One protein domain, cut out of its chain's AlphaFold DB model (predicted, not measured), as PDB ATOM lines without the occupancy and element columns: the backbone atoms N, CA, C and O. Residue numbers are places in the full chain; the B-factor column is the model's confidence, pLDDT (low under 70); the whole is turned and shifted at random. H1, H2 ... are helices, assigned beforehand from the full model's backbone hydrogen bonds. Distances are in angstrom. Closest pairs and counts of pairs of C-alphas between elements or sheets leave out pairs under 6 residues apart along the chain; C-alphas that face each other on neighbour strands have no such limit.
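Overview. This is residues 114 to 170 of the 196 residues of an uncharacterized protein of Capsicum annuum (UniProt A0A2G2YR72). Two helices make an L: H1 and H2 meet at a corner near their first residues, and the longer H2 runs away from it as an arm whose residues 156 to 168, with residues 169 and 170 after them, stick out free. A hooked stretch, residues 114 to 123, leads into H1, and residues 138 to 147 fold back from the last residue of H1 to the corner where H2 starts. The printed part has 57 residues with two named helices, H1 then H2, and no named strand; its class is all helix. It is loose, with a radius of gyration of the C-alphas of 13.6 A, and it spans 42 by 28 by 15 A, only just flat.

Arrangement. After residues 114 to 123 comes H1, residues 124 to 137. A short link of 10 residues joins it to H2, residues 148 to 168. H1 and H2 only just touch, with 3 pairs of C-alphas within 8 A; the closest C-alphas are those of Leu 126 and Pro 148, 7.3 A apart. H1 touches with residue 126 alone and H2 with residues 148 to 152 alone. Their lines stand about perpendicular, at 75 degrees, and their centres are 15.8 A apart. In H1 and H2 every O i to N i+4 pair is within hydrogen-bond range.

Along the chain. H1 has 14 residues and measures 20.4 A from C-alpha 124 at (77.763, -104.443, -12.176) to C-alpha 137 at (85.085, -96.796, -29.634). H2 has 21 residues and measures 30.1 A, ending with C-alpha 168 at (57.262, -89.097, -31.625).

Size, cuts and confidence. The two C-alphas farthest apart are those of Ser 119 and Lys 170, at 43.5 A. Without residues 156 to 170, which stand free, the body spans 29 by 20 by 16 A. The printed part has no cut. The mean pLDDT of the printed part is 78.4, and residues 138 to 145 and 169 to 170 are under 70.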
ATOM      1  N   LEU A 114      91.326-101.042 -16.465       76.75
ATOM      2  CA  LEU A 114      89.888-100.781 -16.416       76.75
ATOM      3  C   LEU A 114      89.440-100.518 -14.968       76.75
ATOM      4  O   LEU A 114      89.931-101.163 -14.038       76.75
ATOM      5  N   PRO A 115      88.485 -99.598 -14.757       77.06
ATOM      6  CA  PRO A 115      87.983 -99.288 -13.426       77.06
ATOM      7  C   PRO A 115      87.319-100.522 -12.816       77.06
ATOM      8  O   PRO A 115      86.339-101.022 -13.353       77.06
ATOM      9  N   GLN A 116      87.828-101.009 -11.685       82.62
ATOM     10  CA  GLN A 116      87.275-102.185 -11.019       82.62
ATOM     11  C   GLN A 116      86.096-101.806 -10.122       82.62
ATOM     12  O   GLN A 116      86.167-100.859  -9.339       82.62
ATOM     13  N   GLN A 117      85.020-102.592 -10.188       85.12
ATOM     14  CA  GLN A 117      83.888-102.408  -9.292       85.12
ATOM     15  C   GLN A 117      84.294-102.659  -7.824       85.12
ATOM     16  O   GLN A 117      84.778-103.751  -7.514       85.12
ATOM     17  N   PRO A 118      84.019-101.719  -6.895       84.38
ATOM     18  CA  PRO A 118      84.221-101.943  -5.469       84.38
ATOM     19  C   PRO A 118      83.404-103.129  -4.951       84.38
ATOM     20  O   PRO A 118      82.235-103.312  -5.313       84.38
ATOM     21  N   SER A 119      83.994-103.911  -4.044       85.81
ATOM     22  CA  SER A 119      83.277-104.990  -3.361       85.81
ATOM     23  C   SER A 119      82.032-104.449  -2.648       85.81
ATOM     24  O   SER A 119      82.084-103.413  -1.985       85.81
ATOM     25  N   GLY A 120      80.896-105.131  -2.812       86.56
ATOM     26  CA  GLY A 120      79.602-104.713  -2.259       86.56
ATOM     27  C   GLY A 120      78.838-103.667  -3.082       86.56
ATOM     28  O   GLY A 120      77.700-103.354  -2.738       86.56
ATOM     29  N   SER A 121      79.406-103.149  -4.176       85.69
ATOM     30  CA  SER A 121      78.655-102.319  -5.126       85.69
ATOM     31  C   SER A 121      77.611-103.147  -5.888       85.69
ATOM     32  O   SER A 121      77.839-104.309  -6.228       85.69
ATOM     33  N   LEU A 122      76.466-102.525  -6.183       88.62
ATOM     34  CA  LEU A 122      75.373-103.103  -6.975       88.62
ATOM     35  C   LEU A 122      75.405-102.647  -8.446       88.62
ATOM     36  O   LEU A 122      74.442-102.856  -9.179       88.62
ATOM     37  N   ASP A 123      76.506-102.031  -8.884       87.06
ATOM     38  CA  ASP A 123      76.614-101.361 -10.185       87.06
ATOM     39  C   ASP A 123      77.186-102.224 -11.309       87.06
ATOM     40  O   ASP A 123      77.655-101.690 -12.311       87.06
ATOM     41  N   CYS A 124      77.113-103.552 -11.208       87.00
ATOM     42  CA  CYS A 124      77.763-104.443 -12.176       87.00
ATOM     43  C   CYS A 124      77.301-104.201 -13.610       87.00
ATOM     44  O   CYS A 124      78.125-104.174 -14.519       87.00
ATOM     45  N   GLY A 125      76.011-103.922 -13.809       87.00
ATOM     46  CA  GLY A 125      75.481-103.550 -15.119       87.00
ATOM     47  C   GLY A 125      76.098-102.259 -15.664       87.00
ATOM     48  O   GLY A 125      76.414-102.194 -16.847       87.00
ATOM     49  N   LEU A 126      76.331-101.261 -14.807       87.19
ATOM     50  CA  LEU A 126      76.935 -99.991 -15.205       87.19
ATOM     51  C   LEU A 126      78.379-100.189 -15.675       87.19
ATOM     52  O   LEU A 126      78.736 -99.713 -16.747       87.19
ATOM     53  N   TYR A 127      79.175-100.953 -14.918       85.69
ATOM     54  CA  TYR A 127      80.544-101.308 -15.310       85.69
ATOM     55  C   TYR A 127      80.566-102.072 -16.641       85.69
ATOM     56  O   TYR A 127      81.350-101.729 -17.521       85.69
ATOM     57  N   MET A 128      79.667-103.044 -16.837       85.06
ATOM     58  CA  MET A 128      79.590-103.810 -18.090       85.06
ATOM     59  C   MET A 128      79.249-102.937 -19.306       85.06
ATOM     60  O   MET A 128      79.888-103.083 -20.349       85.06
ATOM     61  N   VAL A 129      78.277-102.026 -19.187       83.38
ATOM     62  CA  VAL A 129      77.903-101.112 -20.284       83.38
ATOM     63  C   VAL A 129      79.063-100.177 -20.622       83.38
ATOM     64  O   VAL A 129      79.388 -99.995 -21.793       83.38
ATOM     65  N   THR A 130      79.744 -99.639 -19.611       82.69
ATOM     66  CA  THR A 130      80.903 -98.769 -19.830       82.69
ATOM     67  C   THR A 130      82.083 -99.519 -20.448       82.69
ATOM     68  O   THR A 130      82.745 -98.978 -21.330       82.69
ATOM     69  N   TYR A 131      82.335-100.777 -20.071       81.44
ATOM     70  CA  TYR A 131      83.355-101.600 -20.732       81.44
ATOM     71  C   TYR A 131      83.034-101.841 -22.208       81.44
ATOM     72  O   TYR A 131      83.924-101.723 -23.048       81.44
ATOM     73  N   ALA A 132      81.775-102.146 -22.536       81.69
ATOM     74  CA  ALA A 132      81.348-102.315 -23.922       81.69
ATOM     75  C   ALA A 132      81.557-101.027 -24.734       81.69
ATOM     76  O   ALA A 132      82.070-101.082 -25.851       81.69
ATOM     77  N   GLU A 133      81.233 -99.869 -24.156       79.19
ATOM     78  CA  GLU A 133      81.469 -98.565 -24.779       79.19
ATOM     79  C   GLU A 133      82.966 -98.324 -25.045       79.19
ATOM     80  O   GLU A 133      83.345 -98.026 -26.178       79.19
ATOM     81  N   ILE A 134      83.835 -98.547 -24.049       76.88
ATOM     82  CA  ILE A 134      85.298 -98.410 -24.196       76.88
ATOM     83  C   ILE A 134      85.833 -99.324 -25.308       76.88
ATOM     84  O   ILE A 134      86.629 -98.897 -26.147       76.88
ATOM     85  N   LEU A 135      85.403-100.589 -25.327       75.44
ATOM     86  CA  LEU A 135      85.869-101.566 -26.310       75.44
ATOM     87  C   LEU A 135      85.413-101.226 -27.732       75.44
ATOM     88  O   LEU A 135      86.175-101.473 -28.668       75.44
ATOM     89  N   THR A 136      84.219-100.649 -27.880       74.88
ATOM     90  CA  THR A 136      83.618-100.312 -29.178       74.88
ATOM     91  C   THR A 136      84.291 -99.107 -29.825       74.88
ATOM     92  O   THR A 136      84.631 -99.165 -31.003       74.88
ATOM     93  N   TYR A 137      84.532 -98.033 -29.068       73.19
ATOM     94  CA  TYR A 137      85.085 -96.796 -29.634       73.19
ATOM     95  C   TYR A 137      86.609 -96.805 -29.774       73.19
ATOM     96  O   TYR A 137      87.143 -96.011 -30.541       73.19
ATOM     97  N   GLY A 138      87.318 -97.728 -29.111       60.78
ATOM     98  CA  GLY A 138      88.741 -98.007 -29.355       60.78
ATOM     99  C   GLY A 138      89.722 -96.921 -28.897       60.78
ATOM    100  O   GLY A 138      90.838 -97.255 -28.502       60.78
ATOM    101  N   GLU A 139      89.311 -95.656 -28.888       55.66
ATOM    102  CA  GLU A 139      89.898 -94.592 -28.088       55.66
ATOM    103  C   GLU A 139      89.393 -94.774 -26.666       55.66
ATOM    104  O   GLU A 139      88.210 -94.592 -26.376       55.66
ATOM    105  N   GLY A 140      90.298 -95.205 -25.785       50.31
ATOM    106  CA  GLY A 140      90.011 -95.274 -24.364       50.31
ATOM    107  C   GLY A 140      89.379 -93.958 -23.942       50.31
ATOM    108  O   GLY A 140      89.988 -92.903 -24.126       50.31
ATOM    109  N   VAL A 141      88.159 -94.025 -23.401       45.34
ATOM    110  CA  VAL A 141      87.583 -92.903 -22.664       45.34
ATOM    111  C   VAL A 141      88.705 -92.395 -21.758       45.34
ATOM    112  O   VAL A 141      89.239 -93.206 -20.995       45.34
ATOM    113  N   PRO A 142      89.152 -91.136 -21.910       48.62
ATOM    114  CA  PRO A 142      90.453 -90.700 -21.422       48.62
ATOM    115  C   PRO A 142      90.453 -90.702 -19.906       48.62
ATOM    116  O   PRO A 142      90.072 -89.687 -19.347       48.62
ATOM    117  N   TYR A 143      90.800 -91.837 -19.276       51.66
ATOM    118  CA  TYR A 143      90.748 -92.091 -17.828       51.66
ATOM    119  C   TYR A 143      89.785 -91.120 -17.127       51.66
ATOM    120  O   TYR A 143      90.162 -90.340 -16.253       51.66
ATOM    121  N   VAL A 144      88.539 -91.053 -17.611       51.44
ATOM    122  CA  VAL A 144      87.541 -90.235 -16.940       51.44
ATOM    123  C   VAL A 144      87.313 -91.022 -15.679       51.44
ATOM    124  O   VAL A 144      86.946 -92.195 -15.761       51.44
ATOM    125  N   VAL A 145      87.636 -90.410 -14.538       61.47
ATOM    126  CA  VAL A 145      87.350 -90.955 -13.213       61.47
ATOM    127  C   VAL A 145      85.990 -91.625 -13.307       61.47
ATOM    128  O   VAL A 145      85.005 -90.952 -13.615       61.47
ATOM    129  N   PHE A 146      85.969 -92.952 -13.167       76.31
ATOM    130  CA  PHE A 146      84.742 -93.720 -13.292       76.31
ATOM    131  C   PHE A 146      83.815 -93.235 -12.183       76.31
ATOM    132  O   PHE A 146      83.977 -93.606 -11.023       76.31
ATOM    133  N   ASP A 147      82.907 -92.331 -12.537       83.25
ATOM    134  CA  ASP A 147      81.914 -91.766 -11.643       83.25
ATOM    135  C   ASP A 147      80.584 -92.460 -11.947       83.25
ATOM    136  O   ASP A 147      79.919 -92.134 -12.941       83.25
ATOM    137  N   PRO A 148      80.165 -93.421 -11.101       83.06
ATOM    138  CA  PRO A 148      78.921 -94.143 -11.306       83.06
ATOM    139  C   PRO A 148      77.704 -93.214 -11.391       83.06
ATOM    140  O   PRO A 148      76.739 -93.522 -12.087       83.06
ATOM    141  N   ASN A 149      77.712 -92.073 -10.698       86.62
ATOM    142  CA  ASN A 149      76.575 -91.155 -10.693       86.62
ATOM    143  C   ASN A 149      76.477 -90.383 -12.008       86.62
ATOM    144  O   ASN A 149      75.379 -90.236 -12.558       86.62
ATOM    145  N   LEU A 150      77.619 -89.946 -12.541       85.62
ATOM    146  CA  LEU A 150      77.686 -89.312 -13.852       85.62
ATOM    147  C   LEU A 150      77.240 -90.284 -14.950       85.62
ATOM    148  O   LEU A 150      76.384 -89.940 -15.765       85.62
ATOM    149  N   LEU A 151      77.761 -91.514 -14.931       85.44
ATOM    150  CA  LEU A 151      77.418 -92.544 -15.914       85.44
ATOM    151  C   LEU A 151      75.932 -92.919 -15.855       85.44
ATOM    152  O   LEU A 151      75.276 -92.971 -16.895       85.44
ATOM    153  N   ARG A 152      75.358 -93.101 -14.656       87.94
ATOM    154  CA  ARG A 152      73.910 -93.331 -14.503       87.94
ATOM    155  C   ARG A 152      73.090 -92.187 -15.086       87.94
ATOM    156  O   ARG A 152      72.121 -92.447 -15.790       87.94
ATOM    157  N   THR A 153      73.476 -90.942 -14.807       88.75
ATOM    158  CA  THR A 153      72.774 -89.762 -15.331       88.75
ATOM    159  C   THR A 153      72.823 -89.744 -16.856       88.75
ATOM    160  O   THR A 153      71.784 -89.614 -17.496       88.75
ATOM    161  N   ARG A 154      74.004 -89.972 -17.442       87.31
ATOM    162  CA  ARG A 154      74.201 -90.025 -18.894       87.31
ATOM    163  C   ARG A 154      73.343 -91.105 -19.552       87.31
ATOM    164  O   ARG A 154      72.585 -90.797 -20.470       87.31
ATOM    165  N   TYR A 155      73.417 -92.351 -19.079       85.50
ATOM    166  CA  TYR A 155      72.633 -93.442 -19.666       85.50
ATOM    167  C   TYR A 155      71.125 -93.257 -19.448       85.50
ATOM    168  O   TYR A 155      70.348 -93.559 -20.351       85.50
ATOM    169  N   ALA A 156      70.695 -92.708 -18.306       88.31
ATOM    170  CA  ALA A 156      69.289 -92.387 -18.068       88.31
ATOM    171  C   ALA A 156      68.771 -91.311 -19.035       88.31
ATOM    172  O   ALA A 156      67.688 -91.470 -19.597       88.31
ATOM    173  N   SER A 157      69.548 -90.249 -19.273       88.25
ATOM    174  CA  SER A 157      69.207 -89.208 -20.251       88.25
ATOM    175  C   SER A 157      69.118 -89.762 -21.670       88.25
ATOM    176  O   SER A 157      68.173 -89.447 -22.386       88.25
ATOM    177  N   LEU A 158      70.060 -90.616 -22.065       85.44
ATOM    178  CA  LEU A 158      70.079 -91.208 -23.402       85.44
ATOM    179  C   LEU A 158      68.927 -92.198 -23.618       85.44
ATOM    180  O   LEU A 158      68.314 -92.209 -24.684       85.44
ATOM    181  N   LEU A 159      68.576 -92.983 -22.595       85.81
ATOM    182  CA  LEU A 159      67.405 -93.858 -22.640       85.81
ATOM    183  C   LEU A 159      66.100 -93.055 -22.741       85.81
ATOM    184  O   LEU A 159      65.204 -93.429 -23.498       85.81
ATOM    185  N   TRP A 160      65.997 -91.948 -22.001       89.19
ATOM    186  CA  TRP A 160      64.848 -91.045 -22.059       89.19
ATOM    187  C   TRP A 160      64.679 -90.404 -23.440       89.19
ATOM    188  O   TRP A 160      63.579 -90.393 -23.990       89.19
ATOM    189  N   ASP A 161      65.770 -89.902 -24.012       86.50
ATOM    190  CA  ASP A 161      65.805 -89.287 -25.338       86.50
ATOM    191  C   ASP A 161      65.430 -90.292 -26.442       86.50
ATOM    192  O   ASP A 161      64.574 -90.012 -27.280       86.50
ATOM    193  N   TYR A 162      65.972 -91.515 -26.386       83.25
ATOM    194  CA  TYR A 162      65.559 -92.602 -27.279       83.25
ATOM    195  C   TYR A 162      64.063 -92.930 -27.151       83.25
ATOM    196  O   TYR A 162      63.370 -93.042 -28.163       83.25
ATOM    197  N   GLY A 163      63.556 -93.064 -25.921       82.44
ATOM    198  CA  GLY A 163      62.138 -93.331 -25.669       82.44
ATOM    199  C   GLY A 163      61.228 -92.229 -26.215       82.44
ATOM    200  O   GLY A 163      60.216 -92.534 -26.840       82.44
ATOM    201  N   SER A 164      61.636 -90.969 -26.044       83.69
ATOM    202  CA  SER A 164      60.904 -89.792 -26.527       83.69
ATOM    203  C   SER A 164      60.842 -89.762 -28.058       83.69
ATOM    204  O   SER A 164      59.755 -89.644 -28.618       83.69
ATOM    205  N   ARG A 165      61.973 -89.980 -28.750       81.50
ATOM    206  CA  ARG A 165      62.001 -90.092 -30.223       81.50
ATOM    207  C   ARG A 165      61.114 -91.224 -30.739       81.50
ATOM    208  O   ARG A 165      60.357 -91.034 -31.681       81.50
ATOM    209  N   LYS A 166      61.158 -92.393 -30.091       77.62
ATOM    210  CA  LYS A 166      60.344 -93.549 -30.497       77.62
ATOM    211  C   LYS A 166      58.838 -93.297 -30.337       77.62
ATOM    212  O   LYS A 166      58.048 -93.835 -31.110       77.62
ATOM    213  N   GLU A 167      58.438 -92.498 -29.347       77.94
ATOM    214  CA  GLU A 167      57.046 -92.065 -29.167       77.94
ATOM    215  C   GLU A 167      56.619 -91.058 -30.248       77.94
ATOM    216  O   GLU A 167      55.535 -91.190 -30.822       77.94
ATOM    217  N   GLU A 168      57.485 -90.093 -30.568       72.19
ATOM    218  CA  GLU A 168      57.262 -89.097 -31.625       72.19
ATOM    219  C   GLU A 168      57.141 -89.737 -33.016       72.19
ATOM    220  O   GLU A 168      56.251 -89.367 -33.788       72.19
ATOM    221  N   ASP A 169      57.956 -90.755 -33.301       68.31
ATOM    222  CA  ASP A 169      57.987 -91.450 -34.591       68.31
ATOM    223  C   ASP A 169      56.746 -92.325 -34.862       68.31
ATOM    224  O   ASP A 169      56.597 -92.856 -35.963       68.31
ATOM    225  N   LYS A 170      55.825 -92.489 -33.893       60.56
ATOM    226  CA  LYS A 170      54.638 -93.378 -33.978       60.56
ATOM    227  C   LYS A 170      54.934 -94.765 -34.563       60.56
ATOM    228  O   LYS A 170      54.034 -95.407 -35.111       60.56
TER     229      LYS A 170